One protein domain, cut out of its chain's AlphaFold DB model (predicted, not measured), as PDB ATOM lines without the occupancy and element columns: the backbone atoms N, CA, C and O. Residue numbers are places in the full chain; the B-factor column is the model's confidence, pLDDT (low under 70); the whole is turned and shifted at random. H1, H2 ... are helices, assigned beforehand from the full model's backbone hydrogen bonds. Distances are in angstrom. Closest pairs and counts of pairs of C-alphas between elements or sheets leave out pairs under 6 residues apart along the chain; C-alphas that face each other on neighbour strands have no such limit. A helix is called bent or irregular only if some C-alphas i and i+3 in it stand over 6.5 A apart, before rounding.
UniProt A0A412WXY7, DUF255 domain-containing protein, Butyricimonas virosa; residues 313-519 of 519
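This is residues 313 to 519 of the 519 residues of the protein "DUF255 domain-containing protein" of Butyricimonas virosa (UniProt A0A412WXY7). An elongated body of helices has two parts: an up-and-down bundle of seven helices, H7 to H13, each running against the one before it, and at one end of it a looser group of mostly short helices, H1 to H6. H7 is where the two parts join: its first residues, 381 to 384, pack on H6, and further along it takes its place in the bundle beside H8 and H9, with H12 and H13 at the other end of the whole. The printed part has 207 residues with thirteen named helices, H1 to H13 in order along the chain, and no named strand; the class is all helix. It is only just compact, close to loose, with a radius of gyration of the C-alphas of 19.9 A, and the C-alphas span 61 by 34 by 31 A.

H1 is residues 313 to 320 and begins with C-alpha 313 at (8.046, 5.490, 6.468). H2 is residues 324 to 337, 19.9 A long, H3 residues 340 to 343, H4 residues 346 to 353, H5 residues 363 to 370 and H6 residues 372 to 378. H7, residues 381 to 400, is the longest helix by residues and measures 28.2 A from C-alpha 381 at (9.579, -1.057, -17.964) to C-alpha 400. H8 is residues 409 to 421, 18.4 A, H9 residues 426 to 444, 26.4 A, and H10 residues 447 to 460, 20.5 A. H11, residues 463 to 480, is 25.5 A long and has a kink of 40 degrees near residue 470. H12 is residues 483 to 497, 21.0 A, and H13 residues 505 to 517, 17.9 A, ending with C-alpha 517 at (49.366, 22.267, -23.456). H4 is irregular, with C-alphas 347 and 350 7.3 A apart; H10 and H11 are only just irregular, with 6.7 A between C-alphas 456 and 459 and 6.9 A between C-alphas 468 and 471.

H1 and H2 form a hairpin at a shallow tilt of 28 degrees, their closest C-alphas those of Ile 315 and Ala 327, 4.9 A apart. H4 and H5 only just touch, with 3 pairs of C-alphas within 8 A, the closest Tyr 352 and Asn 364 at 6.3 A. H3 is close to but not clearly touching H6, the closest C-alphas being Asn 341 and Gln 374 at 7.7 A. H6 and H7 form a hairpin at a steep tilt of 43 degrees; H7 touches H6 with residues 381 to 384 alone, closest at Tyr 376 and Val 384, 6.5 A. In the bundle H7 and H9 touch, running the same way at 10 degrees, a shallow tilt, with the C-alphas of Tyr 400 and Ala 439 4.8 A apart. H8 and H9 form a hairpin, closest at the C-alphas of Ile 409 and Asn 440, 6.1 A. H9 touches H10 with residues 438 to 442 alone, closest at Val 441 and Ile 450, 6.3 A, at a shallow tilt of 33 degrees, only just short of steep. H10 and H11 form a hairpin, closest at Tyr 447 and Val 477, 5.6 A. H10 and H12 touch and run the same way, closest at Glu 455 and Leu 492, 6.4 A. H12 and H13 form a hairpin, closest at Leu 497 and Val 506, 6.0 A. H1 and H13 are apart. Every O i to N i+4 pair is within hydrogen-bond range in H1, H2, H5, H6, H7, H8 and H12, against 14 of 15 in H9, 8 of 10 in H10, 11 of 14 in H11, 7 of 9 in H13 and 1 of 4 in H4, where 3 of 5 O i to N i+3 pairs are; H3 is too short for an O i to N i+4 pair.

The two C-alphas farthest apart, those of Pro 339 and Ser 518, are 61.9 A apart. The printed part has no cut and no long link. Its mean pLDDT is 91.2, and no printed residue is under 70.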
ATOM      1  N   LYS A 313       7.722   4.147   5.969       97.44
ATOM      2  CA  LYS A 313       8.046   5.490   6.468       97.44
ATOM      3  C   LYS A 313       9.375   5.497   7.217       97.44
ATOM      4  O   LYS A 313      10.194   6.384   6.997       97.44
ATOM      5  N   TYR A 314       9.635   4.483   8.042       98.06
ATOM      6  CA  TYR A 314      10.874   4.384   8.803       98.06
ATOM      7  C   TYR A 314      12.100   4.161   7.909       98.06
ATOM      8  O   TYR A 314      13.094   4.870   8.060       98.06
ATOM      9  N   ILE A 315      12.027   3.250   6.932       97.25
ATOM     10  CA  ILE A 315      13.104   3.042   5.948       97.25
ATOM     11  C   ILE A 315      13.379   4.343   5.183       97.25
ATOM     12  O   ILE A 315      14.536   4.742   5.040       97.25
ATOM     13  N   ASN A 316      12.329   5.037   4.736       95.94
ATOM     14  CA  ASN A 316      12.462   6.312   4.037       95.94
ATOM     15  C   ASN A 316      13.105   7.392   4.923       95.94
ATOM     16  O   ASN A 316      14.059   8.047   4.508       95.94
ATOM     17  N   ALA A 317      12.654   7.525   6.172       96.38
ATOM     18  CA  ALA A 317      13.225   8.460   7.137       96.38
ATOM     19  C   ALA A 317      14.709   8.169   7.411       96.38
ATOM     20  O   ALA A 317      15.516   9.096   7.443       96.38
ATOM     21  N   LEU A 318      15.096   6.893   7.538       95.88
ATOM     22  CA  LEU A 318      16.495   6.485   7.693       95.88
ATOM     23  C   LEU A 318      17.350   6.880   6.483       95.88
ATOM     24  O   LEU A 318      18.463   7.372   6.668       95.88
ATOM     25  N   MET A 319      16.843   6.701   5.261       94.12
ATOM     26  CA  MET A 319      17.553   7.122   4.048       94.12
ATOM     27  C   MET A 319      17.702   8.642   3.963       94.12
ATOM     28  O   MET A 319      18.788   9.122   3.643       94.12
ATOM     29  N   ASN A 320      16.658   9.396   4.313       91.56
ATOM     30  CA  ASN A 320      16.681  10.860   4.280       91.56
ATOM     31  C   ASN A 320      17.705  11.456   5.253       91.56
ATOM     32  O   ASN A 320      18.344  12.460   4.941       91.56
ATOM     33  N   VAL A 321      17.922  10.814   6.406       90.94
ATOM     34  CA  VAL A 321      18.953  11.229   7.375       90.94
ATOM     35  C   VAL A 321      20.320  10.577   7.117       90.94
ATOM     36  O   VAL A 321      21.242  10.744   7.911       90.94
ATOM     37  N   GLY A 322      20.468   9.829   6.018       89.56
ATOM     38  CA  GLY A 322      21.728   9.209   5.599       89.56
ATOM     39  C   GLY A 322      22.129   7.943   6.365       89.56
ATOM     40  O   GLY A 322      23.257   7.471   6.221       89.56
ATOM     41  N   ASN A 323      21.236   7.356   7.167       91.44
ATOM     42  CA  ASN A 323      21.491   6.107   7.892       91.44
ATOM     43  C   ASN A 323      21.187   4.876   7.018       91.44
ATOM     44  O   ASN A 323      20.303   4.067   7.309       91.44
ATOM     45  N   PHE A 324      21.937   4.736   5.923       92.06
ATOM     46  CA  PHE A 324      21.711   3.693   4.919       92.06
ATOM     47  C   PHE A 324      21.962   2.274   5.435       92.06
ATOM     48  O   PHE A 324      21.297   1.348   4.988       92.06
ATOM     49  N   ILE A 325      22.873   2.097   6.399       91.50
ATOM     50  CA  ILE A 325      23.134   0.785   7.012       91.50
ATOM     51  C   ILE A 325      21.871   0.287   7.714       91.50
ATOM     52  O   ILE A 325      21.414  -0.823   7.449       91.50
ATOM     53  N   LYS A 326      21.270   1.128   8.569       93.94
ATOM     54  CA  LYS A 326      20.047   0.752   9.276       93.94
ATOM     55  C   LYS A 326      18.859   0.644   8.324       93.94
ATOM     56  O   LYS A 326      18.053  -0.266   8.482       93.94
ATOM     57  N   ALA A 327      18.770   1.524   7.322       96.12
ATOM     58  CA  ALA A 327      17.736   1.431   6.292       96.12
ATOM     59  C   ALA A 327      17.793   0.076   5.573       96.12
ATOM     60  O   ALA A 327      16.759  -0.569   5.418       96.12
ATOM     61  N   ASN A 328      18.996  -0.384   5.207       94.19
ATOM     62  CA  ASN A 328      19.201  -1.691   4.594       94.19
ATOM     63  C   ASN A 328      18.807  -2.833   5.536       94.19
ATOM     64  O   ASN A 328      18.100  -3.741   5.127       94.19
ATOM     65  N   GLU A 329      19.229  -2.781   6.802       94.81
ATOM     66  CA  GLU A 329      18.896  -3.805   7.802       94.81
ATOM     67  C   GLU A 329      17.376  -3.966   7.965       94.81
ATOM     68  O   GLU A 329      16.851  -5.082   7.923       94.81
ATOM     69  N   VAL A 330      16.658  -2.847   8.107       96.06
ATOM     70  CA  VAL A 330      15.196  -2.840   8.256       96.06
ATOM     71  C   VAL A 330      14.521  -3.299   6.962       96.06
ATOM     72  O   VAL A 330      13.623  -4.136   7.022       96.06
ATOM     73  N   ALA A 331      14.976  -2.825   5.797       95.25
ATOM     74  CA  ALA A 331      14.438  -3.231   4.500       95.25
ATOM     75  C   ALA A 331      14.628  -4.731   4.229       95.25
ATOM     76  O   ALA A 331      13.672  -5.401   3.850       95.25
ATOM     77  N   SER A 332      15.817  -5.281   4.480       92.62
ATOM     78  CA  SER A 332      16.090  -6.713   4.311       92.62
ATOM     79  C   SER A 332      15.269  -7.566   5.273       92.62
ATOM     80  O   SER A 332      14.732  -8.594   4.868       92.62
ATOM     81  N   THR A 333      15.119  -7.132   6.528       93.81
ATOM     82  CA  THR A 333      14.262  -7.819   7.509       93.81
ATOM     83  C   THR A 333      12.806  -7.828   7.047       93.81
ATOM     84  O   THR A 333      12.150  -8.867   7.078       93.81
ATOM     85  N   TRP A 334      12.318  -6.682   6.567       93.88
ATOM     86  CA  TRP A 334      10.970  -6.536   6.032       93.88
ATOM     87  C   TRP A 334      10.746  -7.389   4.780       93.88
ATOM     88  O   TRP A 334       9.779  -8.133   4.702       93.88
ATOM     89  N   PHE A 335      11.658  -7.372   3.809       94.00
ATOM     90  CA  PHE A 335      11.551  -8.238   2.635       94.00
ATOM     91  C   PHE A 335      11.683  -9.723   2.979       94.00
ATOM     92  O   PHE A 335      11.067 -10.544   2.309       94.00
ATOM     93  N   GLY A 336      12.417 -10.087   4.030       90.06
ATOM     94  CA  GLY A 336      12.471 -11.463   4.524       90.06
ATOM     95  C   GLY A 336      11.123 -11.994   5.023       90.06
ATOM     96  O   GLY A 336      10.914 -13.205   4.996       90.06
ATOM     97  N   SER A 337      10.201 -11.119   5.445       89.12
ATOM     98  CA  SER A 337       8.869 -11.512   5.923       89.12
ATOM     99  C   SER A 337       7.778 -11.495   4.846       89.12
ATOM    100  O   SER A 337       6.694 -12.027   5.084       89.12
ATOM    101  N   LEU A 338       8.044 -10.914   3.669       90.31
ATOM    102  CA  LEU A 338       7.070 -10.813   2.579       90.31
ATOM    103  C   LEU A 338       7.149 -11.993   1.595       90.31
ATOM    104  O   LEU A 338       8.243 -12.496   1.319       90.31
ATOM    105  N   PRO A 339       6.023 -12.391   0.974       87.44
ATOM    106  CA  PRO A 339       6.042 -13.298  -0.170       87.44
ATOM    107  C   PRO A 339       6.609 -12.602  -1.423       87.44
ATOM    108  O   PRO A 339       6.519 -11.382  -1.580       87.44
ATOM    109  N   ASP A 340       7.195 -13.370  -2.345       79.69
ATOM    110  CA  ASP A 340       7.939 -12.823  -3.497       79.69
ATOM    111  C   ASP A 340       7.089 -11.947  -4.434       79.69
ATOM    112  O   ASP A 340       7.585 -10.974  -5.013       79.69
ATOM    113  N   ASN A 341       5.792 -12.244  -4.556       80.44
ATOM    114  CA  ASN A 341       4.851 -11.449  -5.345       80.44
ATOM    115  C   ASN A 341       4.643 -10.036  -4.771       80.44
ATOM    116  O   ASN A 341       4.434  -9.105  -5.547       80.44
ATOM    117  N   GLU A 342       4.739  -9.855  -3.451       88.94
ATOM    118  CA  GLU A 342       4.581  -8.551  -2.800       88.94
ATOM    119  C   GLU A 342       5.842  -7.693  -2.893       88.94
ATOM    120  O   GLU A 342       5.731  -6.492  -3.131       88.94
ATOM    121  N   LYS A 343       7.037  -8.294  -2.803       92.31
ATOM    122  CA  LYS A 343       8.325  -7.566  -2.872       92.31
ATOM    123  C   LYS A 343       8.470  -6.732  -4.145       92.31
ATOM    124  O   LYS A 343       9.100  -5.683  -4.142       92.31
ATOM    125  N   THR A 344       7.839  -7.173  -5.231       94.81
ATOM    126  CA  THR A 344       7.868  -6.492  -6.535       94.81
ATOM    127  C   THR A 344       6.832  -5.368  -6.675       94.81
ATOM    128  O   THR A 344       6.660  -4.817  -7.762       94.81
ATOM    129  N   GLY A 345       6.095  -5.048  -5.608       93.81
ATOM    130  CA  GLY A 345       5.078  -4.000  -5.594       93.81
ATOM    131  C   GLY A 345       5.660  -2.588  -5.690       93.81
ATOM    132  O   GLY A 345       6.737  -2.298  -5.168       93.81
ATOM    133  N   LYS A 346       4.907  -1.679  -6.320       94.56
ATOM    134  CA  LYS A 346       5.320  -0.283  -6.549       94.56
ATOM    135  C   LYS A 346       5.632   0.486  -5.261       94.56
ATOM    136  O   LYS A 346       6.540   1.308  -5.261       94.56
ATOM    137  N   ASP A 347       4.949   0.173  -4.162       93.62
ATOM    138  CA  ASP A 347       5.161   0.825  -2.860       93.62
ATOM    139  C   ASP A 347       6.570   0.598  -2.296       93.62
ATOM    140  O   ASP A 347       7.042   1.385  -1.483       93.62
ATOM    141  N   TYR A 348       7.257  -0.465  -2.727       95.25
ATOM    142  CA  TYR A 348       8.623  -0.780  -2.308       95.25
ATOM    143  C   TYR A 348       9.680  -0.233  -3.269       95.25
ATOM    144  O   TYR A 348      10.873  -0.322  -2.982       95.25
ATOM    145  N   TRP A 349       9.268   0.344  -4.405       96.31
ATOM    146  CA  TRP A 349      10.195   0.744  -5.461       96.31
ATOM    147  C   TRP A 349      11.248   1.740  -4.979       96.31
ATOM    148  O   TRP A 349      12.396   1.627  -5.383       96.31
ATOM    149  N   PHE A 350      10.918   2.643  -4.053       96.06
ATOM    150  CA  PHE A 350      11.878   3.612  -3.507       96.06
ATOM    151  C   PHE A 350      13.105   2.951  -2.832       96.06
ATOM    152  O   PHE A 350      14.198   3.517  -2.841       96.06
ATOM    153  N   ILE A 351      12.959   1.728  -2.301       96.06
ATOM    154  CA  ILE A 351      14.064   0.933  -1.731       96.06
ATOM    155  C   ILE A 351      14.982   0.435  -2.854       96.06
ATOM    156  O   ILE A 351      16.204   0.573  -2.781       96.06
ATOM    157  N   TYR A 352      14.385  -0.100  -3.920       96.25
ATOM    158  CA  TYR A 352      15.098  -0.560  -5.111       96.25
ATOM    159  C   TYR A 352      15.735   0.596  -5.887       96.25
ATOM    160  O   TYR A 352      16.825   0.471  -6.435       96.25
ATOM    161  N   GLU A 353      15.092   1.755  -5.911       95.44
ATOM    162  CA  GLU A 353      15.588   2.941  -6.595       95.44
ATOM    163  C   GLU A 353      16.826   3.509  -5.893       95.44
ATOM    164  O   GLU A 353      17.790   3.889  -6.565       95.44
ATOM    165  N   SER A 354      16.866   3.450  -4.557       95.00
ATOM    166  CA  SER A 354      17.971   3.949  -3.737       95.00
ATOM    167  C   SER A 354      19.337   3.394  -4.177       95.00
ATOM    168  O   SER A 354      19.590   2.189  -4.077       95.00
ATOM    169  N   PRO A 355      20.275   4.246  -4.636       92.69
ATOM    170  CA  PRO A 355      21.620   3.812  -5.017       92.69
ATOM    171  C   PRO A 355      22.448   3.270  -3.845       92.69
ATOM    172  O   PRO A 355      23.380   2.502  -4.061       92.69
ATOM    173  N   ALA A 356      22.119   3.670  -2.612       91.19
ATOM    174  CA  ALA A 356      22.806   3.197  -1.413       91.19
ATOM    175  C   ALA A 356      22.401   1.764  -1.030       91.19
ATOM    176  O   ALA A 356      23.202   1.046  -0.439       91.19
ATOM    177  N   LEU A 357      21.172   1.355  -1.372       93.31
ATOM    178  CA  LEU A 357      20.627   0.030  -1.053       93.31
ATOM    179  C   LEU A 357      20.659  -0.933  -2.242       93.31
ATOM    180  O   LEU A 357      20.633  -2.148  -2.055       93.31
ATOM    181  N   THR A 358      20.710  -0.398  -3.462       95.50
ATOM    182  CA  THR A 358      20.649  -1.178  -4.698       95.50
ATOM    183  C   THR A 358      21.778  -0.756  -5.624       95.50
ATOM    184  O   THR A 358      21.664   0.212  -6.386       95.50
ATOM    185  N   PHE A 359      22.866  -1.513  -5.535       93.19
ATOM    186  CA  PHE A 359      24.103  -1.371  -6.299       93.19
ATOM    187  C   PHE A 359      24.553  -2.737  -6.844       93.19
ATOM    188  O   PHE A 359      23.992  -3.776  -6.491       93.19
ATOM    189  N   ASP A 360      25.560  -2.741  -7.714       91.12
ATOM    190  CA  ASP A 360      26.077  -3.961  -8.337       91.12
ATOM    191  C   ASP A 360      26.609  -4.945  -7.278       91.12
ATOM    192  O   ASP A 360      27.450  -4.589  -6.452       91.12
ATOM    193  N   GLY A 361      26.077  -6.168  -7.279       89.75
ATOM    194  CA  GLY A 361      26.351  -7.195  -6.270       89.75
ATOM    195  C   GLY A 361      25.474  -7.150  -5.010       89.75
ATOM    196  O   GLY A 361      25.636  -8.011  -4.150       89.75
ATOM    197  N   SER A 362      24.546  -6.196  -4.879       93.44
ATOM    198  CA  SER A 362      23.567  -6.189  -3.777       93.44
ATOM    199  C   SER A 362      22.436  -7.203  -3.993       93.44
ATOM    200  O   SER A 362      22.015  -7.439  -5.130       93.44
ATOM    201  N   ASP A 363      21.878  -7.735  -2.900       92.69
ATOM    202  CA  ASP A 363      20.726  -8.649  -2.949       92.69
ATOM    203  C   ASP A 363      19.507  -7.999  -3.615       92.69
ATOM    204  O   ASP A 363      18.824  -8.637  -4.413       92.69
ATOM    205  N   ASN A 364      19.274  -6.706  -3.362       94.88
ATOM    206  CA  ASN A 364      18.195  -5.951  -4.000       94.88
ATOM    207  C   ASN A 364      18.356  -5.907  -5.520       94.88
ATOM    208  O   ASN A 364      17.385  -6.103  -6.248       94.88
ATOM    209  N   PHE A 365      19.575  -5.671  -6.016       96.62
ATOM    210  CA  PHE A 365      19.809  -5.605  -7.456       96.62
ATOM    211  C   PHE A 365      19.681  -6.977  -8.111       96.62
ATOM    212  O   PHE A 365      19.020  -7.102  -9.143       96.62
ATOM    213  N   LYS A 366      20.228  -8.018  -7.474       95.00
ATOM    214  CA  LYS A 366      20.024  -9.401  -7.910       95.00
ATOM    215  C   LYS A 366      18.532  -9.737  -7.994       95.00
ATOM    216  O   LYS A 366      18.080 -10.266  -9.003       95.00
ATOM    217  N   TYR A 367      17.754  -9.340  -6.988       95.25
ATOM    218  CA  TYR A 367      16.313  -9.573  -6.960       95.25
ATOM    219  C   TYR A 367      15.572  -8.875  -8.113       95.25
ATOM    220  O   TYR A 367      14.657  -9.469  -8.684       95.25
ATOM    221  N   ILE A 368      15.979  -7.653  -8.496       96.38
ATOM    222  CA  ILE A 368      15.441  -6.957  -9.682       96.38
ATOM    223  C   ILE A 368      15.690  -7.771 -10.952       96.38
ATOM    224  O   ILE A 368      14.768  -7.926 -11.750       96.38
ATOM    225  N   LEU A 369      16.911  -8.280 -11.145       96.06
ATOM    226  CA  LEU A 369      17.262  -9.070 -12.327       96.06
ATOM    227  C   LEU A 369      16.465 -10.382 -12.373       96.06
ATOM    228  O   LEU A 369      15.827 -10.674 -13.386       96.06
ATOM    229  N   ASP A 370      16.413 -11.111 -11.256       94.81
ATOM    230  CA  ASP A 370      15.722 -12.403 -11.146       94.81
ATOM    231  C   ASP A 370      14.192 -12.276 -11.343       94.81
ATOM    232  O   ASP A 370      13.547 -13.190 -11.862       94.81
ATOM    233  N   HIS A 371      13.599 -11.129 -10.982       95.25
ATOM    234  CA  HIS A 371      12.147 -10.878 -11.026       95.25
ATOM    235  C   HIS A 371      11.755  -9.745 -11.984       95.25
ATOM    236  O   HIS A 371      10.721  -9.084 -11.818       95.25
ATOM    237  N   LYS A 372      12.572  -9.509 -13.016       95.44
ATOM    238  CA  LYS A 372      12.432  -8.383 -13.949       95.44
ATOM    239  C   LYS A 372      11.029  -8.273 -14.557       95.44
ATOM    240  O   LYS A 372      10.465  -7.182 -14.624       95.44
ATOM    241  N   LYS A 373      10.420  -9.402 -14.944       95.25
ATOM    242  CA  LYS A 373       9.070  -9.447 -15.547       95.25
ATOM    243  C   LYS A 373       7.980  -8.958 -14.588       95.25
ATOM    244  O   LYS A 373       7.036  -8.292 -15.011       95.25
ATOM    245  N   GLN A 374       8.094  -9.280 -13.305       95.69
ATOM    246  CA  GLN A 374       7.154  -8.855 -12.272       95.69
ATOM    247  C   GLN A 374       7.306  -7.357 -11.992       95.69
ATOM    248  O   GLN A 374       6.308  -6.640 -11.954       95.69
ATOM    249  N   PHE A 375       8.542  -6.860 -11.896       96.56
ATOM    250  CA  PHE A 375       8.800  -5.425 -11.758       96.56
ATOM    251  C   PHE A 375       8.311  -4.622 -12.965       96.56
ATOM    252  O   PHE A 375       7.688  -3.579 -12.792       96.56
ATOM    253  N   TYR A 376       8.507  -5.121 -14.184       96.56
ATOM    254  CA  TYR A 376       7.936  -4.527 -15.394       96.56
ATOM    255  C   TYR A 376       6.422  -4.350 -15.300       96.56
ATOM    256  O   TYR A 376       5.907  -3.269 -15.574       96.56
ATOM    257  N   LYS A 377       5.713  -5.389 -14.847       96.38
ATOM    258  CA  LYS A 377       4.258  -5.344 -14.676       96.38
ATOM    259  C   LYS A 377       3.818  -4.349 -13.595       96.38
ATOM    260  O   LYS A 377       2.818  -3.663 -13.782       96.38
ATOM    261  N   ASN A 378       4.524  -4.302 -12.467       95.75
ATOM    262  CA  ASN A 378       4.070  -3.584 -11.271       95.75
ATOM    263  C   ASN A 378       4.569  -2.132 -11.187       95.75
ATOM    264  O   ASN A 378       3.884  -1.275 -10.631       95.75
ATOM    265  N   VAL A 379       5.765  -1.861 -11.710       96.00
ATOM    266  CA  VAL A 379       6.445  -0.556 -11.637       96.00
ATOM    267  C   VAL A 379       6.475   0.118 -13.006       96.00
ATOM    268  O   VAL A 379       6.225   1.319 -13.097       96.00
ATOM    269  N   GLY A 380       6.726  -0.659 -14.062       97.38
ATOM    270  CA  GLY A 380       6.841  -0.185 -15.438       97.38
ATOM    271  C   GLY A 380       8.249  -0.364 -16.006       97.38
ATOM    272  O   GLY A 380       9.252  -0.184 -15.314       97.38
ATOM    273  N   ASN A 381       8.323  -0.708 -17.292       97.06
ATOM    274  CA  ASN A 381       9.579  -1.057 -17.964       97.06
ATOM    275  C   ASN A 381      10.609   0.077 -17.922       97.06
ATOM    276  O   ASN A 381      11.794  -0.175 -17.741       97.06
ATOM    277  N   GLU A 382      10.166   1.327 -18.074       95.69
ATOM    278  CA  GLU A 382      11.063   2.480 -18.129       95.69
ATOM    279  C   GLU A 382      11.851   2.665 -16.827       95.69
ATOM    280  O   GLU A 382      13.079   2.741 -16.870       95.69
ATOM    281  N   SER A 383      11.171   2.656 -15.676       96.69
ATOM    282  CA  SER A 383      11.805   2.787 -14.360       96.69
ATOM    283  C   SER A 383      12.763   1.633 -14.069       96.69
ATOM    284  O   SER A 383      13.876   1.854 -13.591       96.69
ATOM    285  N   VAL A 384      12.356   0.404 -14.397       98.00
ATOM    286  CA  VAL A 384      13.165  -0.798 -14.152       98.00
ATOM    287  C   VAL A 384      14.412  -0.803 -15.027       98.00
ATOM    288  O   VAL A 384      15.519  -0.985 -14.523       98.00
ATOM    289  N   ASP A 385      14.260  -0.528 -16.321       97.31
ATOM    290  CA  ASP A 385      15.387  -0.452 -17.246       97.31
ATOM    291  C   ASP A 385      16.352   0.658 -16.867       97.31
ATOM    292  O   ASP A 385      17.563   0.445 -16.867       97.31
ATOM    293  N   LYS A 386      15.823   1.834 -16.512       95.44
ATOM    294  CA  LYS A 386      16.641   2.943 -16.031       95.44
ATOM    295  C   LYS A 386      17.462   2.518 -14.818       95.44
ATOM    296  O   LYS A 386      18.659   2.782 -14.788       95.44
ATOM    297  N   LYS A 387      16.858   1.819 -13.853       97.56
ATOM    298  CA  LYS A 387      17.583   1.351 -12.670       97.56
ATOM    299  C   LYS A 387      18.689   0.353 -13.024       97.56
ATOM    300  O   LYS A 387      19.788   0.469 -12.484       97.56
ATOM    301  N   ILE A 388      18.430  -0.590 -13.932       98.00
ATOM    302  CA  ILE A 388      19.438  -1.554 -14.406       98.00
ATOM    303  C   ILE A 388      20.602  -0.826 -15.095       98.00
ATOM    304  O   ILE A 388      21.766  -1.089 -14.784       98.00
ATOM    305  N   ILE A 389      20.296   0.136 -15.972       95.44
ATOM    306  CA  ILE A 389      21.298   0.972 -16.646       95.44
ATOM    307  C   ILE A 389      22.117   1.767 -15.633       95.44
ATOM    308  O   ILE A 389      23.342   1.770 -15.718       95.44
ATOM    309  N   ASP A 390      21.470   2.420 -14.668       94.25
ATOM    310  CA  ASP A 390      22.150   3.246 -13.673       94.25
ATOM    311  C   ASP A 390      23.115   2.399 -12.822       94.25
ATOM    312  O   ASP A 390      24.237   2.831 -12.553       94.25
ATOM    313  N   VAL A 391      22.734   1.170 -12.443       97.25
ATOM    314  CA  VAL A 391      23.596   0.268 -11.657       97.25
ATOM    315  C   VAL A 391      24.794  -0.226 -12.468       97.25
ATOM    316  O   VAL A 391      25.938  -0.044 -12.034       97.25
ATOM    317  N   PHE A 392      24.571  -0.812 -13.648       97.19
ATOM    318  CA  PHE A 392      25.671  -1.318 -14.474       97.19
ATOM    319  C   PHE A 392      26.562  -0.193 -14.995       97.19
ATOM    320  O   PHE A 392      27.788  -0.282 -14.912       97.19
ATOM    321  N   GLY A 393      25.957   0.901 -15.460       93.00
ATOM    322  CA  GLY A 393      26.658   2.098 -15.907       93.00
ATOM    323  C   GLY A 393      27.545   2.667 -14.805       93.00
ATOM    324  O   GLY A 393      28.708   2.972 -15.065       93.00
ATOM    325  N   LYS A 394      27.060   2.728 -13.553       91.31
ATOM    326  CA  LYS A 394      27.874   3.191 -12.421       91.31
ATOM    327  C   LYS A 394      29.012   2.234 -12.072       91.31
ATOM    328  O   LYS A 394      30.105   2.693 -11.733       91.31
ATOM    329  N   SER A 395      28.772   0.924 -12.148       94.00
ATOM    330  CA  SER A 395      29.804  -0.094 -11.912       94.00
ATOM    331  C   SER A 395      30.944   0.032 -12.928       94.00
ATOM    332  O   SER A 395      32.108   0.163 -12.543       94.00
ATOM    333  N   LEU A 396      30.606   0.125 -14.220       93.88
ATOM    334  CA  LEU A 396      31.560   0.318 -15.317       93.88
ATOM    335  C   LEU A 396      32.258   1.681 -15.248       93.88
ATOM    336  O   LEU A 396      33.472   1.760 -15.442       93.88
ATOM    337  N   GLU A 397      31.526   2.744 -14.909       88.56
ATOM    338  CA  GLU A 397      32.097   4.073 -14.696       88.56
ATOM    339  C   GLU A 397      33.178   4.048 -13.623       88.56
ATOM    340  O   GLU A 397      34.300   4.486 -13.873       88.56
ATOM    341  N   ASN A 398      32.881   3.476 -12.453       89.38
ATOM    342  CA  ASN A 398      33.836   3.381 -11.352       89.38
ATOM    343  C   ASN A 398      35.133   2.647 -11.744       89.38
ATOM    344  O   ASN A 398      36.175   2.921 -11.139       89.38
ATOM    345  N   ILE A 399      35.090   1.752 -12.739       90.81
ATOM    346  CA  ILE A 399      36.276   1.099 -13.304       90.81
ATOM    347  C   ILE A 399      37.101   2.105 -14.109       90.81
ATOM    348  O   ILE A 399      38.246   2.369 -13.743       90.81
ATOM    349  N   TYR A 400      36.542   2.709 -15.164       85.88
ATOM    350  CA  TYR A 400      37.355   3.535 -16.064       85.88
ATOM    351  C   TYR A 400      37.756   4.895 -15.478       85.88
ATOM    352  O   TYR A 400      38.752   5.458 -15.930       85.88
ATOM    353  N   ILE A 401      37.049   5.412 -14.460       82.31
ATOM    354  CA  ILE A 401      37.478   6.612 -13.710       82.31
ATOM    355  C   ILE A 401      38.461   6.288 -12.572       82.31
ATOM    356  O   ILE A 401      38.856   7.180 -11.820       82.31
ATOM    357  N   GLY A 402      38.837   5.016 -12.403       80.75
ATOM    358  CA  GLY A 402      39.856   4.582 -11.445       80.75
ATOM    359  C   GLY A 402      39.413   4.542  -9.978       80.75
ATOM    360  O   GLY A 402      40.259   4.426  -9.090       80.75
ATOM    361  N   ARG A 403      38.106   4.609  -9.686       84.44
ATOM    362  CA  ARG A 403      37.584   4.440  -8.314       84.44
ATOM    363  C   ARG A 403      37.670   2.985  -7.846       84.44
ATOM    364  O   ARG A 403      37.947   2.745  -6.673       84.44
ATOM    365  N   LYS A 404      37.510   2.015  -8.753       86.50
ATOM    366  CA  LYS A 404      37.722   0.581  -8.494       86.50
ATOM    367  C   LYS A 404      39.161   0.191  -8.857       86.50
ATOM    368  O   LYS A 404      39.414  -0.384  -9.910       86.50
ATOM    369  N   LYS A 405      40.116   0.515  -7.974       80.62
ATOM    370  CA  LYS A 405      41.574   0.395  -8.223       80.62
ATOM    371  C   LYS A 405      42.056  -0.991  -8.679       80.62
ATOM    372  O   LYS A 405      43.027  -1.067  -9.420       80.62
ATOM    373  N   ASN A 406      41.385  -2.057  -8.242       87.88
ATOM    374  CA  ASN A 406      41.776  -3.446  -8.512       87.88
ATOM    375  C   ASN A 406      40.879  -4.123  -9.560       87.88
ATOM    376  O   ASN A 406      40.821  -5.349  -9.609       87.88
ATOM    377  N   ALA A 407      40.131  -3.348 -10.349       92.31
ATOM    378  CA  ALA A 407      39.309  -3.905 -11.414       92.31
ATOM    379  C   ALA A 407      40.172  -4.586 -12.487       92.31
ATOM    380  O   ALA A 407      41.256  -4.117 -12.832       92.31
ATOM    381  N   THR A 408      39.659  -5.683 -13.030       95.00
ATOM    382  CA  THR A 408      40.291  -6.489 -14.073       95.00
ATOM    383  C   THR A 408      39.396  -6.582 -15.304       95.00
ATOM    384  O   THR A 408      38.193  -6.323 -15.248       95.00
ATOM    385  N   ILE A 409      39.962  -7.020 -16.432       94.25
ATOM    386  CA  ILE A 409      39.176  -7.315 -17.641       94.25
ATOM    387  C   ILE A 409      38.110  -8.383 -17.345       94.25
ATOM    388  O   ILE A 409      37.026  -8.360 -17.922       94.25
ATOM    389  N   ASN A 410      38.387  -9.311 -16.422       96.06
ATOM    390  CA  ASN A 410      37.410 -10.319 -16.028       96.06
ATOM    391  C   ASN A 410      36.199  -9.703 -15.311       96.06
ATOM    392  O   ASN A 410      35.079 -10.123 -15.579       96.06
ATOM    393  N   ASP A 411      36.393  -8.675 -14.477       95.38
ATOM    394  CA  ASP A 411      35.274  -7.933 -13.880       95.38
ATOM    395  C   ASP A 411      34.369  -7.335 -14.965       95.38
ATOM    396  O   ASP A 411      33.151  -7.477 -14.906       95.38
ATOM    397  N   VAL A 412      34.961  -6.708 -15.989       97.00
ATOM    398  CA  VAL A 412      34.197  -6.118 -17.100       97.00
ATOM    399  C   VAL A 412      33.452  -7.195 -17.890       97.00
ATOM    400  O   VAL A 412      32.297  -6.990 -18.255       97.00
ATOM    401  N   LYS A 413      34.069  -8.363 -18.116       97.19
ATOM    402  CA  LYS A 413      33.412  -9.509 -18.769       97.19
ATOM    403  C   LYS A 413      32.207 -10.014 -17.978       97.19
ATOM    404  O   LYS A 413      31.172 -10.270 -18.584       97.19
ATOM    405  N   LEU A 414      32.330 -10.134 -16.655       96.06
ATOM    406  CA  LEU A 414      31.226 -10.558 -15.789       96.06
ATOM    407  C   LEU A 414      30.073  -9.551 -15.823       96.06
ATOM    408  O   LEU A 414      28.927  -9.954 -16.001       96.06
ATOM    409  N   ILE A 415      30.372  -8.250 -15.739       96.44
ATOM    410  CA  ILE A 415      29.350  -7.197 -15.847       96.44
ATOM    411  C   ILE A 415      28.678  -7.237 -17.224       96.44
ATOM    412  O   ILE A 415      27.456  -7.187 -17.313       96.44
ATOM    413  N   ARG A 416      29.455  -7.375 -18.304       97.44
ATOM    414  CA  ARG A 416      28.917  -7.491 -19.666       97.44
ATOM    415  C   ARG A 416      27.985  -8.692 -19.810       97.44
ATOM    416  O   ARG A 416      26.925  -8.559 -20.410       97.44
ATOM    417  N   GLN A 417      28.363  -9.841 -19.257       97.25
ATOM    418  CA  GLN A 417      27.506 -11.023 -19.285       97.25
ATOM    419  C   GLN A 417      26.200 -10.765 -18.529       97.25
ATOM    420  O   GLN A 417      25.136 -11.019 -19.078       97.25
ATOM    421  N   ALA A 418      26.260 -10.152 -17.344       95.81
ATOM    422  CA  ALA A 418      25.063  -9.776 -16.594       95.81
ATOM    423  C   ALA A 418      24.167  -8.774 -17.352       95.81
ATOM    424  O   ALA A 418      22.944  -8.848 -17.257       95.81
ATOM    425  N   ILE A 419      24.748  -7.863 -18.143       96.69
ATOM    426  CA  ILE A 419      23.996  -6.964 -19.034       96.69
ATOM    427  C   ILE A 419      23.267  -7.760 -20.125       96.69
ATOM    428  O   ILE A 419      22.091  -7.502 -20.372       96.69
ATOM    429  N   ILE A 420      23.936  -8.728 -20.759       96.19
ATOM    430  CA  ILE A 420      23.322  -9.602 -21.772       96.19
ATOM    431  C   ILE A 420      22.178 -10.408 -21.146       96.19
ATOM    432  O   ILE A 420      21.061 -10.391 -21.656       96.19
ATOM    433  N   ASP A 421      22.440 -11.042 -20.004       95.12
ATOM    434  CA  ASP A 421      21.469 -11.869 -19.283       95.12
ATOM    435  C   ASP A 421      20.272 -11.050 -18.780       95.12
ATOM    436  O   ASP A 421      19.179 -11.585 -18.597       95.12
ATOM    437  N   SER A 422      20.453  -9.738 -18.589       94.25
ATOM    438  CA  SER A 422      19.369  -8.840 -18.208       94.25
ATOM    439  C   SER A 422      18.349  -8.598 -19.320       94.25
ATOM    440  O   SER A 422      17.299  -8.049 -19.005       94.25
ATOM    441  N   ASP A 423      18.607  -8.984 -20.578       94.75
ATOM    442  CA  ASP A 423      17.662  -8.891 -21.709       94.75
ATOM    443  C   ASP A 423      17.063  -7.477 -21.881       94.75
ATOM    444  O   ASP A 423      15.846  -7.263 -21.879       94.75
ATOM    445  N   LEU A 424      17.927  -6.457 -21.877       94.75
ATOM    446  CA  LEU A 424      17.523  -5.067 -22.109       94.75
ATOM    447  C   LEU A 424      17.194  -4.824 -23.592       94.75
ATOM    448  O   LEU A 424      17.842  -5.409 -24.456       94.75
ATOM    449  N   PRO A 425      16.270  -3.892 -23.906       94.81
ATOM    450  CA  PRO A 425      16.032  -3.455 -25.282       94.81
ATOM    451  C   PRO A 425      17.324  -3.045 -26.005       94.81
ATOM    452  O   PRO A 425      18.177  -2.386 -25.405       94.81
ATOM    453  N   ASP A 426      17.431  -3.351 -27.303       92.56
ATOM    454  CA  ASP A 426      18.644  -3.161 -28.120       92.56
ATOM    455  C   ASP A 426      19.312  -1.788 -27.964       92.56
ATOM    456  O   ASP A 426      20.536  -1.689 -27.880       92.56
ATOM    457  N   GLU A 427      18.529  -0.710 -27.930       88.75
ATOM    458  CA  GLU A 427      19.048   0.652 -27.769       88.75
ATOM    459  C   GLU A 427      19.742   0.847 -26.410       88.75
ATOM    460  O   GLU A 427      20.848   1.384 -26.328       88.75
ATOM    461  N   LYS A 428      19.127   0.330 -25.343       90.62
ATOM    462  CA  LYS A 428      19.630   0.393 -23.964       90.62
ATOM    463  C   LYS A 428      20.835  -0.525 -23.765       90.62
ATOM    464  O   LYS A 428      21.787  -0.158 -23.077       90.62
ATOM    465  N   TYR A 429      20.826  -1.688 -24.414       92.56
ATOM    466  CA  TYR A 429      21.975  -2.585 -24.475       92.56
ATOM    467  C   TYR A 429      23.178  -1.907 -25.149       92.56
ATOM    468  O   TYR A 429      24.260  -1.852 -24.565       92.56
ATOM    469  N   LYS A 430      22.984  -1.305 -26.333       88.19
ATOM    470  CA  LYS A 430      24.042  -0.574 -27.056       88.19
ATOM    471  C   LYS A 430      24.635   0.563 -26.226       88.19
ATOM    472  O   LYS A 430      25.846   0.775 -26.263       88.19
ATOM    473  N   TYR A 431      23.802   1.259 -25.453       86.50
ATOM    474  CA  TYR A 431      24.268   2.280 -24.520       86.50
ATOM    475  C   TYR A 431      25.244   1.708 -23.476       86.50
ATOM    476  O   TYR A 431      26.330   2.255 -23.288       86.50
ATOM    477  N   LEU A 432      24.915   0.582 -22.836       91.31
ATOM    478  CA  LEU A 432      25.800  -0.060 -21.856       91.31
ATOM    479  C   LEU A 432      27.034  -0.720 -22.493       91.31
ATOM    480  O   LEU A 432      28.111  -0.701 -21.895       91.31
ATOM    481  N   GLU A 433      26.939  -1.232 -23.721       91.69
ATOM    482  CA  GLU A 433      28.103  -1.747 -24.462       91.69
ATOM    483  C   GLU A 433      29.162  -0.661 -24.717       91.69
ATOM    484  O   GLU A 433      30.366  -0.945 -24.699       91.69
ATOM    485  N   ALA A 434      28.755   0.604 -24.874       84.75
ATOM    486  CA  ALA A 434      29.706   1.712 -24.938       84.75
ATOM    487  C   ALA A 434      30.499   1.843 -23.623       84.75
ATOM    488  O   ALA A 434      31.719   2.003 -23.651       84.75
ATOM    489  N   TYR A 435      29.847   1.689 -22.466       88.31
ATOM    490  CA  TYR A 435      30.510   1.715 -21.156       88.31
ATOM    491  C   TYR A 435      31.451   0.523 -20.951       88.31
ATOM    492  O   TYR A 435      32.551   0.690 -20.421       88.31
ATOM    493  N   VAL A 436      31.052  -0.666 -21.406       94.06
ATOM    494  CA  VAL A 436      31.903  -1.865 -21.417       94.06
ATOM    495  C   VAL A 436      33.165  -1.611 -22.240       94.06
ATOM    496  O   VAL A 436      34.273  -1.922 -21.798       94.06
ATOM    497  N   THR A 437      33.012  -0.993 -23.412       89.88
ATOM    498  CA  THR A 437      34.136  -0.620 -24.280       89.88
ATOM    499  C   THR A 437      35.082   0.353 -23.573       89.88
ATOM    500  O   THR A 437      36.288   0.105 -23.530       89.88
ATOM    501  N   LEU A 438      34.555   1.410 -22.944       85.31
ATOM    502  CA  LEU A 438      35.366   2.381 -22.198       85.31
ATOM    503  C   LEU A 438      36.115   1.733 -21.020       85.31
ATOM    504  O   LEU A 438      37.293   2.024 -20.805       85.31
ATOM    505  N   ALA A 439      35.461   0.831 -20.284       91.19
ATOM    506  CA  ALA A 439      36.072   0.093 -19.180       91.19
ATOM    507  C   ALA A 439      37.219  -0.816 -19.643       91.19
ATOM    508  O   ALA A 439      38.304  -0.758 -19.064       91.19
ATOM    509  N   ASN A 440      37.018  -1.602 -20.706       92.94
ATOM    510  CA  ASN A 440      38.062  -2.474 -21.255       92.94
ATOM    511  C   ASN A 440      39.270  -1.676 -21.744       92.94
ATOM    512  O   ASN A 440      40.396  -1.956 -21.339       92.94
ATOM    513  N   VAL A 441      39.038  -0.644 -22.556       89.44
ATOM    514  CA  VAL A 441      40.119   0.161 -23.130       89.44
ATOM    515  C   VAL A 441      40.918   0.890 -22.037       89.44
ATOM    516  O   VAL A 441      42.146   0.968 -22.114       89.44
ATOM    517  N   SER A 442      40.248   1.373 -20.983       87.62
ATOM    518  CA  SER A 442      40.916   1.981 -19.823       87.62
ATOM    519  C   SER A 442      41.821   0.984 -19.083       87.62
ATOM    520  O   SER A 442      42.966   1.305 -18.759       87.62
ATOM    521  N   LEU A 443      41.356  -0.255 -18.875       90.12
ATOM    522  CA  LEU A 443      42.131  -1.316 -18.218       90.12
ATOM    523  C   LEU A 443      43.302  -1.826 -19.067       90.12
ATOM    524  O   LEU A 443      44.377  -2.089 -18.527       90.12
ATOM    525  N   GLU A 444      43.112  -1.930 -20.383       90.94
ATOM    526  CA  GLU A 444      44.168  -2.258 -21.351       90.94
ATOM    527  C   GLU A 444      45.244  -1.166 -21.426       90.94
ATOM    528  O   GLU A 444      46.355  -1.432 -21.885       90.94
ATOM    529  N   LYS A 445      44.936   0.050 -20.945       87.75
ATOM    530  CA  LYS A 445      45.785   1.247 -21.063       87.75
ATOM    531  C   LYS A 445      46.146   1.550 -22.520       87.75
ATOM    532  O   LYS A 445      47.226   2.063 -22.812       87.75
ATOM    533  N   ASP A 446      45.229   1.239 -23.429       90.12
ATOM    534  CA  ASP A 446      45.375   1.483 -24.859       90.12
ATOM    535  C   ASP A 446      44.968   2.929 -25.167       90.12
ATOM    536  O   ASP A 446      43.837   3.225 -25.556       90.12
ATOM    537  N   TYR A 447      45.894   3.862 -24.929       91.12
ATOM    538  CA  TYR A 447      45.630   5.298 -25.059       91.12
ATOM    539  C   TYR A 447      45.220   5.712 -26.475       91.12
ATOM    540  O   TYR A 447      44.506   6.701 -26.622       91.12
ATOM    541  N   GLU A 448      45.617   4.943 -27.493       93.31
ATOM    542  CA  GLU A 448      45.236   5.169 -28.888       93.31
ATOM    543  C   GLU A 448      43.743   4.906 -29.103       93.31
ATOM    544  O   GLU A 448      43.020   5.730 -29.676       93.31
ATOM    545  N   LYS A 449      43.247   3.788 -28.567       90.56
ATOM    546  CA  LYS A 449      41.810   3.511 -28.553       90.56
ATOM    547  C   LYS A 449      41.046   4.502 -27.676       90.56
ATOM    548  O   LYS A 449      39.962   4.916 -28.079       90.56
ATOM    549  N   ILE A 450      41.590   4.918 -26.520       89.81
ATOM    550  CA  ILE A 450      40.925   5.914 -25.653       89.81
ATOM    551  C   ILE A 450      40.682   7.208 -26.426       89.81
ATOM    552  O   ILE A 450      39.547   7.680 -26.469       89.81
ATOM    553  N   ILE A 451      41.722   7.784 -27.039       92.81
ATOM    554  CA  ILE A 451      41.572   9.064 -27.735       92.81
ATOM    555  C   ILE A 451      40.636   8.945 -28.941       92.81
ATOM    556  O   ILE A 451      39.777   9.800 -29.122       92.81
ATOM    557  N   THR A 452      40.713   7.845 -29.689       92.00
ATOM    558  CA  THR A 452      39.822   7.590 -30.831       92.00
ATOM    559  C   THR A 452      38.357   7.479 -30.395       92.00
ATOM    560  O   THR A 452      37.461   8.012 -31.047       92.00
ATOM    561  N   LEU A 453      38.085   6.825 -29.261       87.19
ATOM    562  CA  LEU A 453      36.735   6.760 -28.696       87.19
ATOM    563  C   LEU A 453      36.241   8.133 -28.244       87.19
ATOM    564  O   LEU A 453      35.097   8.485 -28.523       87.19
ATOM    565  N   LEU A 454      37.087   8.920 -27.575       89.62
ATOM    566  CA  LEU A 454      36.726  10.274 -27.156       89.62
ATOM    567  C   LEU A 454      36.410  11.172 -28.357       89.62
ATOM    568  O   LEU A 454      35.419  11.893 -28.313       89.62
ATOM    569  N   GLU A 455      37.194  11.101 -29.432       93.06
ATOM    570  CA  GLU A 455      36.958  11.870 -30.662       93.06
ATOM    571  C   GLU A 455      35.609  11.542 -31.313       93.06
ATOM    572  O   GLU A 455      34.973  12.433 -31.868       93.06
ATOM    573  N   ASN A 456      35.153  10.291 -31.210       87.12
ATOM    574  CA  ASN A 456      33.877   9.855 -31.775       87.12
ATOM    575  C   ASN A 456      32.681  10.161 -30.862       87.12
ATOM    576  O   ASN A 456      31.608  10.512 -31.348       87.12
ATOM    577  N   LEU A 457      32.842  10.001 -29.545       84.69
ATOM    578  CA  LEU A 457      31.730  10.048 -28.590       84.69
ATOM    579  C   LEU A 457      31.533  11.429 -27.957       84.69
ATOM    580  O   LEU A 457      30.398  11.878 -27.801       84.69
ATOM    581  N   ALA A 458      32.614  12.124 -27.599       88.25
ATOM    582  CA  ALA A 458      32.515  13.402 -26.896       88.25
ATOM    583  C   ALA A 458      31.771  14.501 -27.683       88.25
ATOM    584  O   ALA A 458      31.039  15.262 -27.048       88.25
ATOM    585  N   PRO A 459      31.867  14.593 -29.029       90.06
ATOM    586  CA  PRO A 459      31.126  15.600 -29.789       90.06
ATOM    587  C   PRO A 459      29.601  15.484 -29.701       90.06
ATOM    588  O   PRO A 459      28.920  16.480 -29.918       90.06
ATOM    589  N   VAL A 460      29.065  14.303 -29.374       84.06
ATOM    590  CA  VAL A 460      27.614  14.057 -29.267       84.06
ATOM    591  C   VAL A 460      27.128  13.896 -27.825       84.06
ATOM    592  O   VAL A 460      25.927  13.817 -27.584       84.06
ATOM    593  N   TRP A 461      28.039  13.859 -26.850       84.94
ATOM    594  CA  TRP A 461      27.695  13.834 -25.429       84.94
ATOM    595  C   TRP A 461      27.070  15.151 -24.972       84.94
ATOM    596  O   TRP A 461      27.480  16.229 -25.405       84.94
ATOM    597  N   SER A 462      26.117  15.060 -24.048       83.06
ATOM    598  CA  SER A 462      25.560  16.211 -23.331       83.06
ATOM    599  C   SER A 462      26.575  16.843 -22.366       83.06
ATOM    600  O   SER A 462      27.580  16.227 -22.004       83.06
ATOM    601  N   ASP A 463      26.287  18.053 -21.876       83.00
ATOM    602  CA  ASP A 463      27.122  18.775 -20.900       83.00
ATOM    603  C   ASP A 463      27.496  17.934 -19.668       83.00
ATOM    604  O   ASP A 463      28.657  17.869 -19.258       83.00
ATOM    605  N   ALA A 464      26.529  17.206 -19.105       77.25
ATOM    606  CA  ALA A 464      26.766  16.332 -17.958       77.25
ATOM    607  C   ALA A 464      27.710  15.167 -18.295       77.25
ATOM    608  O   ALA A 464      28.574  14.817 -17.490       77.25
ATOM    609  N   GLU A 465      27.560  14.583 -19.482       78.56
ATOM    610  CA  GLU A 465      28.347  13.438 -19.931       78.56
ATOM    611  C   GLU A 465      29.783  13.835 -20.267       78.56
ATOM    612  O   GLU A 465      30.709  13.142 -19.848       78.56
ATOM    613  N   VAL A 466      29.995  14.982 -20.927       84.06
ATOM    614  CA  VAL A 466      31.341  15.542 -21.111       84.06
ATOM    615  C   VAL A 466      31.966  15.813 -19.743       84.06
ATOM    616  O   VAL A 466      33.064  15.338 -19.462       84.06
ATOM    617  N   ASN A 467      31.245  16.485 -18.841       80.00
ATOM    618  CA  ASN A 467      31.772  16.835 -17.523       80.00
ATOM    619  C   ASN A 467      32.150  15.619 -16.658       80.00
ATOM    620  O   ASN A 467      33.096  15.694 -15.877       80.00
ATOM    621  N   GLN A 468      31.428  14.503 -16.771       73.06
ATOM    622  CA  GLN A 468      31.701  13.302 -15.973       73.06
ATOM    623  C   GLN A 468      32.703  12.349 -16.631       73.06
ATOM    624  O   GLN A 468      33.551  11.788 -15.940       73.06
ATOM    625  N   ARG A 469      32.621  12.149 -17.952       78.12
ATOM    626  CA  ARG A 469      33.324  11.055 -18.643       78.12
ATOM    627  C   ARG A 469      34.611  11.501 -19.325       78.12
ATOM    628  O   ARG A 469      35.597  10.766 -19.307       78.12
ATOM    629  N   PHE A 470      34.610  12.697 -19.917       84.94
ATOM    630  CA  PHE A 470      35.716  13.172 -20.749       84.94
ATOM    631  C   PHE A 470      37.010  13.301 -19.947       84.94
ATOM    632  O   PHE A 470      38.049  12.796 -20.364       84.94
ATOM    633  N   PHE A 471      36.952  13.935 -18.776       82.00
ATOM    634  CA  PHE A 471      38.161  14.311 -18.046       82.00
ATOM    635  C   PHE A 471      38.927  13.122 -17.482       82.00
ATOM    636  O   PHE A 471      40.147  13.132 -17.540       82.00
ATOM    637  N   SER A 472      38.272  12.073 -16.978       78.25
ATOM    638  CA  SER A 472      39.004  10.915 -16.442       78.25
ATOM    639  C   SER A 472      39.814  10.196 -17.524       78.25
ATOM    640  O   SER A 472      40.991   9.899 -17.327       78.25
ATOM    641  N   LEU A 473      39.203   9.972 -18.689       83.75
ATOM    642  CA  LEU A 473      39.856   9.331 -19.830       83.75
ATOM    643  C   LEU A 473      40.867  10.269 -20.501       83.75
ATOM    644  O   LEU A 473      41.987   9.863 -20.809       83.75
ATOM    645  N   GLY A 474      40.508  11.544 -20.651       88.38
ATOM    646  CA  GLY A 474      41.383  12.589 -21.164       88.38
ATOM    647  C   GLY A 474      42.631  12.761 -20.302       88.38
ATOM    648  O   GLY A 474      43.729  12.827 -20.839       88.38
ATOM    649  N   MET A 475      42.509  12.755 -18.971       87.38
ATOM    650  CA  MET A 475      43.651  12.823 -18.050       87.38
ATOM    651  C   MET A 475      44.599  11.629 -18.225       87.38
ATOM    652  O   MET A 475      45.818  11.797 -18.156       87.38
ATOM    653  N   ALA A 476      44.076  10.425 -18.477       85.62
ATOM    654  CA  ALA A 476      44.915   9.258 -18.744       85.62
ATOM    655  C   ALA A 476      45.743   9.451 -20.028       85.62
ATOM    656  O   ALA A 476      46.960   9.269 -20.006       85.62
ATOM    657  N   VAL A 477      45.114   9.914 -21.114       90.88
ATOM    658  CA  VAL A 477      45.806  10.238 -22.375       90.88
ATOM    659  C   VAL A 477      46.796  11.395 -22.187       90.88
ATOM    660  O   VAL A 477      47.938  11.303 -22.629       90.88
ATOM    661  N   ALA A 478      46.406  12.451 -21.472       90.19
ATOM    662  CA  ALA A 478      47.251  13.610 -21.193       90.19
ATOM    663  C   ALA A 478      48.518  13.245 -20.410       90.19
ATOM    664  O   ALA A 478      49.586  13.779 -20.677       90.19
ATOM    665  N   THR A 479      48.424  12.329 -19.448       88.06
ATOM    666  CA  THR A 479      49.558  12.005 -18.567       88.06
ATOM    667  C   THR A 479      50.407  10.830 -19.040       88.06
ATOM    668  O   THR A 479      51.575  10.737 -18.657       88.06
ATOM    669  N   LYS A 480      49.844   9.906 -19.827       89.50
ATOM    670  CA  LYS A 480      50.507   8.647 -20.212       89.50
ATOM    671  C   LYS A 480      50.565   8.392 -21.720       89.50
ATOM    672  O   LYS A 480      51.324   7.518 -22.131       89.50
ATOM    673  N   GLY A 481      49.797   9.126 -22.523       89.69
ATOM    674  CA  GLY A 481      49.792   9.007 -23.980       89.69
ATOM    675  C   GLY A 481      51.017   9.638 -24.646       89.69
ATOM    676  O   GLY A 481      51.786  10.384 -24.030       89.69
ATOM    677  N   THR A 482      51.200   9.349 -25.934       94.75
ATOM    678  CA  THR A 482      52.255   9.937 -26.773       94.75
ATOM    679  C   THR A 482      51.997  11.424 -27.047       94.75
ATOM    680  O   THR A 482      50.910  11.942 -26.787       94.75
ATOM    681  N   LYS A 483      52.992  12.135 -27.599       94.00
ATOM    682  CA  LYS A 483      52.822  13.543 -28.006       94.00
ATOM    683  C   LYS A 483      51.685  13.712 -29.021       94.00
ATOM    684  O   LYS A 483      50.869  14.613 -28.859       94.00
ATOM    685  N   ASP A 484      51.583  12.811 -29.993       96.31
ATOM    686  CA  ASP A 484      50.544  12.865 -31.029       96.31
ATOM    687  C   ASP A 484      49.145  12.643 -30.440       96.31
ATOM    688  O   ASP A 484      48.200  13.361 -30.766       96.31
ATOM    689  N   GLN A 485      49.017  11.705 -29.497       95.88
ATOM    690  CA  GLN A 485      47.764  11.455 -28.779       95.88
ATOM    691  C   GLN A 485      47.352  12.655 -27.919       95.88
ATOM    692  O   GLN A 485      46.176  13.022 -27.896       95.88
ATOM    693  N   ARG A 486      48.310  13.314 -27.255       95.88
ATOM    694  CA  ARG A 486      48.044  14.570 -26.537       95.88
ATOM    695  C   ARG A 486      47.608  15.682 -27.478       95.88
ATOM    696  O   ARG A 486      46.675  16.408 -27.151       95.88
ATOM    697  N   GLN A 487      48.228  15.796 -28.650       96.56
ATOM    698  CA  GLN A 487      47.852  16.808 -29.632       96.56
ATOM    699  C   GLN A 487      46.429  16.585 -30.157       96.56
ATOM    700  O   GLN A 487      45.664  17.539 -30.282       96.56
ATOM    701  N   ARG A 488      46.039  15.331 -30.395       97.50
ATOM    702  CA  ARG A 488      44.655  14.957 -30.721       97.50
ATOM    703  C   ARG A 488      43.675  15.320 -29.609       97.50
ATOM    704  O   ARG A 488      42.640  15.922 -29.883       97.50
ATOM    705  N   LEU A 489      44.033  15.046 -28.354       96.12
ATOM    706  CA  LEU A 489      43.226  15.437 -27.195       96.12
ATOM    707  C   LEU A 489      43.067  16.957 -27.080       96.12
ATOM    708  O   LEU A 489      41.973  17.427 -26.778       96.12
ATOM    709  N   ILE A 490      44.129  17.723 -27.345       95.94
ATOM    710  CA  ILE A 490      44.089  19.190 -27.392       95.94
ATOM    711  C   ILE A 490      43.110  19.659 -28.472       95.94
ATOM    712  O   ILE A 490      42.210  20.437 -28.169       95.94
ATOM    713  N   THR A 491      43.229  19.133 -29.692       96.75
ATOM    714  CA  THR A 491      42.322  19.458 -30.802       96.75
ATOM    715  C   THR A 491      40.869  19.132 -30.456       96.75
ATOM    716  O   THR A 491      39.965  19.898 -30.777       96.75
ATOM    717  N   LEU A 492      40.625  18.007 -29.780       95.75
ATOM    718  CA  LEU A 492      39.291  17.639 -29.318       95.75
ATOM    719  C   LEU A 492      38.769  18.602 -28.242       95.75
ATOM    720  O   LEU A 492      37.613  19.007 -28.314       95.75
ATOM    721  N   CYS A 493      39.602  19.006 -27.279       94.44
ATOM    722  CA  CYS A 493      39.231  20.018 -26.284       94.44
ATOM    723  C   CYS A 493      38.870  21.355 -26.942       94.44
ATOM    724  O   CYS A 493      37.867  21.950 -26.560       94.44
ATOM    725  N   ASP A 494      39.660  21.808 -27.922       94.56
ATOM    726  CA  ASP A 494      39.396  23.048 -28.659       94.56
ATOM    727  C   ASP A 494      38.026  22.966 -29.370       94.56
ATOM    728  O   ASP A 494      37.194  23.849 -29.185       94.56
ATOM    729  N   LYS A 495      37.715  21.848 -30.047       93.81
ATOM    730  CA  LYS A 495      36.388  21.614 -30.660       93.81
ATOM    731  C   LYS A 495      35.241  21.589 -29.647       93.81
ATOM    732  O   LYS A 495      34.155  22.080 -29.930       93.81
ATOM    733  N   LEU A 496      35.446  20.987 -28.475       93.31
ATOM    734  CA  LEU A 496      34.416  20.966 -27.431       93.31
ATOM    735  C   LEU A 496      34.185  22.363 -26.839       93.31
ATOM    736  O   LEU A 496      33.071  22.663 -26.436       93.31
ATOM    737  N   LEU A 497      35.194  23.237 -26.799       92.00
ATOM    738  CA  LEU A 497      35.034  24.616 -26.320       92.00
ATOM    739  C   LEU A 497      34.218  25.505 -27.271       92.00
ATOM    740  O   LEU A 497      33.703  26.527 -26.824       92.00
ATOM    741  N   GLU A 498      34.082  25.122 -28.541       92.62
ATOM    742  CA  GLU A 498      33.228  25.802 -29.529       92.62
ATOM    743  C   GLU A 498      31.737  25.474 -29.354       92.62
ATOM    744  O   GLU A 498      30.886  26.076 -30.005       92.62
ATOM    745  N   ARG A 499      31.400  24.510 -28.489       91.62
ATOM    746  CA  ARG A 499      30.017  24.113 -28.229       91.62
ATOM    747  C   ARG A 499      29.365  25.000 -27.169       91.62
ATOM    748  O   ARG A 499      29.677  24.901 -25.981       91.62
ATOM    749  N   ASP A 500      28.378  25.784 -27.594       89.62
ATOM    750  CA  ASP A 500      27.609  26.684 -26.722       89.62
ATOM    751  C   ASP A 500      26.712  25.950 -25.704       89.62
ATOM    752  O   ASP A 500      26.278  26.537 -24.713       89.62
ATOM    753  N   ASP A 501      26.437  24.658 -25.917       86.56
ATOM    754  CA  ASP A 501      25.572  23.849 -25.051       86.56
ATOM    755  C   ASP A 501      26.290  23.262 -23.814       86.56
ATOM    756  O   ASP A 501      25.645  22.715 -22.918       86.56
ATOM    757  N   LEU A 502      27.618  23.409 -23.711       84.31
ATOM    758  CA  LEU A 502      28.458  22.799 -22.669       84.31
ATOM    759  C   LEU A 502      28.731  23.718 -21.462       84.31
ATOM    760  O   LEU A 502      29.874  24.013 -21.114       84.31
ATOM    761  N   SER A 503      27.683  24.168 -20.773       79.69
ATOM    762  CA  SER A 503      27.796  25.160 -19.688       79.69
ATOM    763  C   SER A 503      28.724  24.770 -18.517       79.69
ATOM    764  O   SER A 503      29.480  25.607 -18.012       79.69
ATOM    765  N   ARG A 504      28.692  23.511 -18.062       77.62
ATOM    766  CA  ARG A 504      29.477  23.006 -16.923       77.62
ATOM    767  C   ARG A 504      30.837  22.507 -17.379       77.62
ATOM    768  O   ARG A 504      31.850  22.863 -16.773       77.62
ATOM    769  N   ALA A 505      30.859  21.715 -18.449       81.19
ATOM    770  CA  ALA A 505      32.073  21.122 -18.981       81.19
ATOM    771  C   ALA A 505      33.056  22.185 -19.490       81.19
ATOM    772  O   ALA A 505      34.258  22.005 -19.311       81.19
ATOM    773  N   VAL A 506      32.587  23.320 -20.031       83.81
ATOM    774  CA  VAL A 506      33.459  24.418 -20.494       83.81
ATOM    775  C   VAL A 506      34.378  24.935 -19.389       83.81
ATOM    776  O   VAL A 506      35.553  25.180 -19.651       83.81
ATOM    777  N   ASN A 507      33.901  25.067 -18.148       79.81
ATOM    778  CA  ASN A 507      34.754  25.534 -17.049       79.81
ATOM    779  C   ASN A 507      35.893  24.550 -16.765       79.81
ATOM    780  O   ASN A 507      37.048  24.955 -16.636       79.81
ATOM    781  N   ALA A 508      35.584  23.255 -16.733       80.81
ATOM    782  CA  ALA A 508      36.589  22.218 -16.544       80.81
ATOM    783  C   ALA A 508      37.535  22.105 -17.758       80.81
ATOM    784  O   ALA A 508      38.744  21.961 -17.574       80.81
ATOM    785  N   LEU A 509      37.034  22.268 -18.991       85.06
ATOM    786  CA  LEU A 509      37.838  22.286 -20.221       85.06
ATOM    787  C   LEU A 509      38.812  23.471 -20.234       85.06
ATOM    788  O   LEU A 509      39.979  23.293 -20.578       85.06
ATOM    789  N   LYS A 510      38.375  24.660 -19.793       84.75
ATOM    790  CA  LYS A 510      39.218  25.863 -19.680       84.75
ATOM    791  C   LYS A 510      40.371  25.698 -18.692       84.75
ATOM    792  O   LYS A 510      41.419  26.300 -18.899       84.75
ATOM    793  N   SER A 511      40.209  24.888 -17.646       83.62
ATOM    794  CA  SER A 511      41.307  24.539 -16.733       83.62
ATOM    795  C   SER A 511      42.176  23.399 -17.271       83.62
ATOM    796  O   SER A 511      43.392  23.405 -17.093       83.62
ATOM    797  N   PHE A 512      41.565  22.424 -17.943       85.62
ATOM    798  CA  PHE A 512      42.241  21.220 -18.414       85.62
ATOM    799  C   PHE A 512      43.122  21.467 -19.647       85.62
ATOM    800  O   PHE A 512      44.246  20.978 -19.716       85.62
ATOM    801  N   LEU A 513      42.661  22.267 -20.606       88.81
ATOM    802  CA  LEU A 513      43.374  22.521 -21.857       88.81
ATOM    803  C   LEU A 513      44.741  23.216 -21.663       88.81
ATOM    804  O   LEU A 513      45.723  22.724 -22.227       88.81
ATOM    805  N   PRO A 514      44.872  24.298 -20.863       87.88
ATOM    806  CA  PRO A 514      46.178  24.886 -20.559       87.88
ATOM    807  C   PRO A 514      47.114  23.901 -19.857       87.88
ATOM    808  O   PRO A 514      48.306  23.875 -20.154       87.88
ATOM    809  N   TYR A 515      46.571  23.060 -18.969       84.62
ATOM    810  CA  TYR A 515      47.341  22.026 -18.284       84.62
ATOM    811  C   TYR A 515      47.959  21.036 -19.283       84.62
ATOM    812  O   TYR A 515      49.171  20.837 -19.256       84.62
ATOM    813  N   ILE A 516      47.185  20.490 -20.228       87.12
ATOM    814  CA  ILE A 516      47.719  19.554 -21.238       87.12
ATOM    815  C   ILE A 516      48.719  20.241 -22.175       87.12
ATOM    816  O   ILE A 516      49.747  19.654 -22.494       87.12
ATOM    817  N   LYS A 517      48.454  21.488 -22.595       87.88
ATOM    818  CA  LYS A 517      49.366  22.267 -23.456       87.88
ATOM    819  C   LYS A 517      50.731  22.521 -22.793       87.88
ATOM    820  O   LYS A 517      51.694  22.807 -23.496       87.88
ATOM    821  N   SER A 518      50.819  22.406 -21.465       84.88
ATOM    822  CA  SER A 518      52.066  22.572 -20.706       84.88
ATOM    823  C   SER A 518      52.910  21.291 -20.549       84.88
ATOM    824  O   SER A 518      54.037  21.389 -20.065       84.88
ATOM    825  N   MET A 519      52.390  20.114 -20.943       79.56
ATOM    826  CA  MET A 519      53.021  18.780 -20.796       79.56
ATOM    827  C   MET A 519      53.683  18.252 -22.075       79.56
ATOM    828  O   MET A 519      54.818  17.730 -21.987       79.56
TER     829      MET A 519